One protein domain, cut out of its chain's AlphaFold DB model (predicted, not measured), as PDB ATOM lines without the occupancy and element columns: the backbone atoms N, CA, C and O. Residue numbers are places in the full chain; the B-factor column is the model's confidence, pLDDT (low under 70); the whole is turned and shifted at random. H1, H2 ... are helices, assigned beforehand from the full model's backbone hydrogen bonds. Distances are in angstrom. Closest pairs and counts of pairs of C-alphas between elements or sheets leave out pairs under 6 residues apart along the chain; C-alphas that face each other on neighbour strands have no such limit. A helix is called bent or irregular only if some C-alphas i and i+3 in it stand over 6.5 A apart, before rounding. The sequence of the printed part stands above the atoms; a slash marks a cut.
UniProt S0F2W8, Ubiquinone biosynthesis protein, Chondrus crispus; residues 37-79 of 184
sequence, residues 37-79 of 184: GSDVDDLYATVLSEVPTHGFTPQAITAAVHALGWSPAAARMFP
ATOM      1  N   GLY A  37       8.064 -42.145 -90.114       67.88
ATOM      2  CA  GLY A  37       7.931 -41.966 -88.661       67.88
ATOM      3  C   GLY A  37       9.118 -41.212 -88.041       67.88
ATOM      4  O   GLY A  37       8.908 -40.401 -87.146       67.88
ATOM      5  N   SER A  38      10.322 -41.398 -88.601       79.69
ATOM      6  CA  SER A  38      11.549 -40.679 -88.233       79.69
ATOM      7  C   SER A  38      11.434 -39.162 -88.371       79.69
ATOM      8  O   SER A  38      11.876 -38.432 -87.493       79.69
ATOM      9  N   ASP A  39      10.776 -38.674 -89.422       88.19
ATOM     10  CA  ASP A  39      10.779 -37.250 -89.766       88.19
ATOM     11  C   ASP A  39       9.952 -36.440 -88.752       88.19
ATOM     12  O   ASP A  39      10.286 -35.317 -88.377       88.19
ATOM     13  N   VAL A  40       8.853 -37.012 -88.247       91.06
ATOM     14  CA  VAL A  40       8.046 -36.351 -87.208       91.06
ATOM     15  C   VAL A  40       8.820 -36.261 -85.892       91.06
ATOM     16  O   VAL A  40       8.675 -35.278 -85.160       91.06
ATOM     17  N   ASP A  41       9.626 -37.275 -85.585       93.25
ATOM     18  CA  ASP A  41      10.416 -37.324 -84.359       93.25
ATOM     19  C   ASP A  41      11.605 -36.355 -84.418       93.25
ATOM     20  O   ASP A  41      11.834 -35.632 -83.444       93.25
ATOM     21  N   ASP A  42      12.265 -36.244 -85.574       94.50
ATOM     22  CA  ASP A  42      13.313 -35.249 -85.826       94.50
ATOM     23  C   ASP A  42      12.766 -33.823 -85.683       94.50
ATOM     24  O   ASP A  42      13.311 -33.011 -84.930       94.50
ATOM     25  N   LEU A  43      11.622 -33.534 -86.314       95.62
ATOM     26  CA  LEU A  43      10.961 -32.237 -86.182       95.62
ATOM     27  C   LEU A  43      10.595 -31.935 -84.731       95.62
ATOM     28  O   LEU A  43      10.831 -30.830 -84.247       95.62
ATOM     29  N   TYR A  44      10.023 -32.903 -84.019       96.25
ATOM     30  CA  TYR A  44       9.677 -32.738 -82.613       96.25
ATOM     31  C   TYR A  44      10.911 -32.435 -81.749       96.25
ATOM     32  O   TYR A  44      10.861 -31.526 -80.917       96.25
ATOM     33  N   ALA A  45      12.027 -33.135 -81.969       96.12
ATOM     34  CA  ALA A  45      13.276 -32.892 -81.254       96.12
ATOM     35  C   ALA A  45      13.806 -31.468 -81.494       96.12
ATOM     36  O   ALA A  45      14.160 -30.778 -80.532       96.12
ATOM     37  N   THR A  46      13.780 -30.991 -82.743       96.62
ATOM     38  CA  THR A  46      14.172 -29.614 -83.087       96.62
ATOM     39  C   THR A  46      13.209 -28.577 -82.500       96.62
ATOM     40  O   THR A  46      13.639 -27.536 -82.007       96.62
ATOM     41  N   VAL A  47      11.901 -28.850 -82.454       97.12
ATOM     42  CA  VAL A  47      10.949 -27.952 -81.779       97.12
ATOM     43  C   VAL A  47      11.309 -27.794 -80.301       97.12
ATOM     44  O   VAL A  47      11.332 -26.674 -79.796       97.12
ATOM     45  N   LEU A  48      11.657 -28.880 -79.602       95.94
ATOM     46  CA  LEU A  48      12.054 -28.814 -78.190       95.94
ATOM     47  C   LEU A  48      13.365 -28.045 -77.942       95.94
ATOM     48  O   LEU A  48      13.588 -27.596 -76.811       95.94
ATOM     49  N   SER A  49      14.249 -27.892 -78.935       95.62
ATOM     50  CA  SER A  49      15.410 -26.992 -78.821       95.62
ATOM     51  C   SER A  49      15.046 -25.517 -78.984       95.62
ATOM     52  O   SER A  49      15.711 -24.683 -78.379       95.62
ATOM     53  N   GLU A  50      13.961 -25.202 -79.695       95.19
ATOM     54  CA  GLU A  50      13.487 -23.828 -79.931       95.19
ATOM     55  C   GLU A  50      12.552 -23.293 -78.828       95.19
ATOM     56  O   GLU A  50      12.366 -22.079 -78.687       95.19
ATOM     57  N   VAL A  51      11.971 -24.176 -78.004       95.38
ATOM     58  CA  VAL A  51      11.052 -23.798 -76.910       95.38
ATOM     59  C   VAL A  51      11.650 -22.782 -75.922       95.38
ATOM     60  O   VAL A  51      10.920 -21.868 -75.544       95.38
ATOM     61  N   PRO A  52      12.919 -22.858 -75.475       93.44
ATOM     62  CA  PRO A  52      13.479 -21.842 -74.578       93.44
ATOM     63  C   PRO A  52      13.419 -20.417 -75.156       93.44
ATOM     64  O   PRO A  52      13.152 -19.471 -74.413       93.44
ATOM     65  N   THR A  53      13.580 -20.274 -76.475       94.31
ATOM     66  CA  THR A  53      13.583 -18.988 -77.188       94.31
ATOM     67  C   THR A  53      12.169 -18.501 -77.510       94.31
ATOM     68  O   THR A  53      11.826 -17.351 -77.243       94.31
ATOM     69  N   HIS A  54      11.327 -19.375 -78.072       94.56
ATOM     70  CA  HIS A  54      10.026 -19.004 -78.649       94.56
ATOM     71  C   HIS A  54       8.810 -19.452 -77.820       94.56
ATOM     72  O   HIS A  54       7.675 -19.053 -78.104       94.56
ATOM     73  N   GLY A  55       9.022 -20.275 -76.793       94.69
ATOM     74  CA  GLY A  55       7.971 -20.916 -76.005       94.69
ATOM     75  C   GLY A  55       7.173 -21.961 -76.792       94.69
ATOM     76  O   GLY A  55       7.500 -22.319 -77.920       94.69
ATOM     77  N   PHE A  56       6.074 -22.439 -76.204       94.88
ATOM     78  CA  PHE A  56       5.132 -23.349 -76.869       94.88
ATOM     79  C   PHE A  56       4.180 -22.571 -77.787       94.88
ATOM     80  O   PHE A  56       2.992 -22.415 -77.505       94.88
ATOM     81  N   THR A  57       4.726 -22.035 -78.876       95.88
ATOM     82  CA  THR A  57       4.002 -21.210 -79.850       95.88
ATOM     83  C   THR A  57       4.125 -21.789 -81.262       95.88
ATOM     84  O   THR A  57       5.057 -22.545 -81.539       95.88
ATOM     85  N   PRO A  58       3.231 -21.423 -82.201       95.38
ATOM     86  CA  PRO A  58       3.392 -21.801 -83.606       95.38
ATOM     87  C   PRO A  58       4.719 -21.307 -84.206       95.38
ATOM     88  O   PRO A  58       5.270 -21.953 -85.091       95.38
ATOM     89  N   GLN A  59       5.261 -20.197 -83.693       95.62
ATOM     90  CA  GLN A  59       6.548 -19.653 -84.123       95.62
ATOM     91  C   GLN A  59       7.707 -20.621 -83.850       95.62
ATOM     92  O   GLN A  59       8.581 -20.744 -84.701       95.62
ATOM     93  N   ALA A  60       7.689 -21.344 -82.723       96.06
ATOM     94  CA  ALA A  60       8.703 -22.357 -82.420       96.06
ATOM     95  C   ALA A  60       8.700 -23.501 -83.448       96.06
ATOM     96  O   ALA A  60       9.754 -23.983 -83.848       96.06
ATOM     97  N   ILE A  61       7.514 -23.895 -83.927       96.69
ATOM     98  CA  ILE A  61       7.367 -24.925 -84.964       96.69
ATOM     99  C   ILE A  61       7.918 -24.419 -86.295       96.69
ATOM    100  O   ILE A  61       8.702 -25.109 -86.938       96.69
ATOM    101  N   THR A  62       7.562 -23.198 -86.697       96.19
ATOM    102  CA  THR A  62       8.085 -22.598 -87.930       96.19
ATOM    103  C   THR A  62       9.604 -22.423 -87.884       96.19
ATOM    104  O   THR A  62      10.274 -22.699 -88.877       96.19
ATOM    105  N   ALA A  63      10.156 -22.006 -86.740       96.06
ATOM    106  CA  ALA A  63      11.599 -21.888 -86.539       96.06
ATOM    107  C   ALA A  63      12.299 -23.248 -86.678       96.06
ATOM    108  O   ALA A  63      13.286 -23.347 -87.402       96.06
ATOM    109  N   ALA A  64      11.738 -24.308 -86.087       96.19
ATOM    110  CA  ALA A  64      12.269 -25.664 -86.208       96.19
ATOM    111  C   ALA A  64      12.223 -26.200 -87.650       96.19
ATOM    112  O   ALA A  64      13.204 -26.755 -88.135       96.19
ATOM    113  N   VAL A  65      11.115 -25.980 -88.369       96.25
ATOM    114  CA  VAL A  65      10.987 -26.344 -89.794       96.25
ATOM    115  C   VAL A  65      12.041 -25.627 -90.640       96.25
ATOM    116  O   VAL A  65      12.674 -26.244 -91.496       96.25
ATOM    117  N   HIS A  66      12.266 -24.336 -90.379       95.38
ATOM    118  CA  HIS A  66      13.292 -23.555 -91.067       95.38
ATOM    119  C   HIS A  66      14.711 -24.034 -90.722       95.38
ATOM    120  O   HIS A  66      15.555 -24.117 -91.611       95.38
ATOM    121  N   ALA A  67      14.972 -24.398 -89.463       94.88
ATOM    122  CA  ALA A  67      16.258 -24.945 -89.027       94.88
ATOM    123  C   ALA A  67      16.594 -26.286 -89.704       94.88
ATOM    124  O   ALA A  67      17.756 -26.540 -90.011       94.88
ATOM    125  N   LEU A  68      15.581 -27.110 -89.995       94.38
ATOM    126  CA  LEU A  68      15.724 -28.368 -90.738       94.38
ATOM    127  C   LEU A  68      15.806 -28.182 -92.264       94.38
ATOM    128  O   LEU A  68      16.042 -29.147 -92.990       94.38
ATOM    129  N   GLY A  69      15.609 -26.962 -92.774       94.44
ATOM    130  CA  GLY A  69      15.576 -26.688 -94.213       94.44
ATOM    131  C   GLY A  69      14.356 -27.286 -94.921       94.44
ATOM    132  O   GLY A  69      14.396 -27.533 -96.126       94.44
ATOM    133  N   TRP A  70      13.276 -27.554 -94.185       94.44
ATOM    134  CA  TRP A  70      12.060 -28.153 -94.729       94.44
ATOM    135  C   TRP A  70      11.093 -27.091 -95.255       94.44
ATOM    136  O   TRP A  70      11.131 -25.919 -94.877       94.44
ATOM    137  N   SER A  71      10.178 -27.510 -96.132       94.38
ATOM    138  CA  SER A  71       9.095 -26.640 -96.600       94.38
ATOM    139  C   SER A  71       8.214 -26.191 -95.422       94.38
ATOM    140  O   SER A  71       7.892 -27.024 -94.571       94.38
ATOM    141  N   PRO A  72       7.710 -24.939 -95.397       91.44
ATOM    142  CA  PRO A  72       6.759 -24.472 -94.382       91.44
ATOM    143  C   PRO A  72       5.516 -25.363 -94.229       91.44
ATOM    144  O   PRO A  72       4.884 -25.381 -93.173       91.44
ATOM    145  N   ALA A  73       5.174 -26.140 -95.264       91.75
ATOM    146  CA  ALA A  73       4.105 -27.131 -95.213       91.75
ATOM    147  C   ALA A  73       4.328 -28.214 -94.135       91.75
ATOM    148  O   ALA A  73       3.346 -28.744 -93.613       91.75
ATOM    149  N   ALA A  74       5.579 -28.498 -93.753       92.50
ATOM    150  CA  ALA A  74       5.923 -29.472 -92.719       92.50
ATOM    151  C   ALA A  74       5.383 -29.094 -91.329       92.50
ATOM    152  O   ALA A  74       5.104 -29.973 -90.520       92.50
ATOM    153  N   ALA A  75       5.102 -27.812 -91.062       92.62
ATOM    154  CA  ALA A  75       4.458 -27.397 -89.812       92.62
ATOM    155  C   ALA A  75       3.081 -28.066 -89.603       92.62
ATOM    156  O   ALA A  75       2.634 -28.239 -88.471       92.62
ATOM    157  N   ARG A  76       2.423 -28.506 -90.690       92.69
ATOM    158  CA  ARG A  76       1.145 -29.234 -90.644       92.69
ATOM    159  C   ARG A  76       1.258 -30.657 -90.096       92.69
ATOM    160  O   ARG A  76       0.223 -31.284 -89.882       92.69
ATOM    161  N   MET A  77       2.470 -31.160 -89.854       91.69
ATOM    162  CA  MET A  77       2.699 -32.429 -89.150       91.69
ATOM    163  C   MET A  77       2.185 -32.376 -87.699       91.69
ATOM    164  O   MET A  77       1.869 -33.419 -87.133       91.69
ATOM    165  N   PHE A  78       2.011 -31.172 -87.137       93.75
ATOM    166  CA  PHE A  78       1.291 -30.926 -85.884       93.75
ATOM    167  C   PHE A  78      -0.085 -30.293 -86.168       93.75
ATOM    168  O   PHE A  78      -0.196 -29.062 -86.219       93.75
ATOM    169  N   PRO A  79      -1.154 -31.086 -86.374       91.88
ATOM    170  CA  PRO A  79      -2.470 -30.569 -86.753       91.88
ATOM    171  C   PRO A  79      -3.085 -29.599 -85.730       91.88
ATOM    172  O   PRO A  79      -3.803 -28.681 -86.123       91.88
TER     173      PRO A  79
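This is residues 37 to 79 of the 184 residues of the protein "Ubiquinone biosynthesis protein" of Chondrus crispus (UniProt S0F2W8). One long helix, H1, crosses steeply over the shorter helix H2, and a third short helix, H3, packs on H2. The printed part has 43 residues with three named helices in the order H1, H2, H3, and its class is all helix. It is compact, with a radius of gyration of the C-alphas of 9.1 A and spans of 25 by 20 by 17 A.

H1, residues 37 to 54, starts at C-alpha 37 (7.931, -41.966, -88.661) and is 25.1 A long. It has a kink of 31 degrees near residue 48 and is only just irregular, with C-alphas 49 and 52 6.9 A apart. H2, residues 58 to 67, is 14.3 A long. H3, residues 72 to 77, is 10.4 A long and ends at C-alpha 77 (2.699, -32.429, -89.150).

H1 and H2 touch at a steep tilt of 64 degrees, opposite ways; their closest C-alphas, of Val 47 and Ala 64, are 5.2 A apart. H2 and H3 touch, closest at the C-alphas of Ile 61 and Ala 75, 6.2 A apart. H1 and H3 are close but not clearly touching. Every O i to N i+4 pair is within hydrogen-bond range in H2, 11 of 14 in H1, and 0 of 2 in H3, where 3 of 3 O i to N i+3 pairs are.

The C-alphas farthest apart, of Gly 37 and Thr 53, are 26.3 A apart. The printed part has no cut, and both links are tight. Mean pLDDT of the printed part is 93.5; residue 37 is under 70.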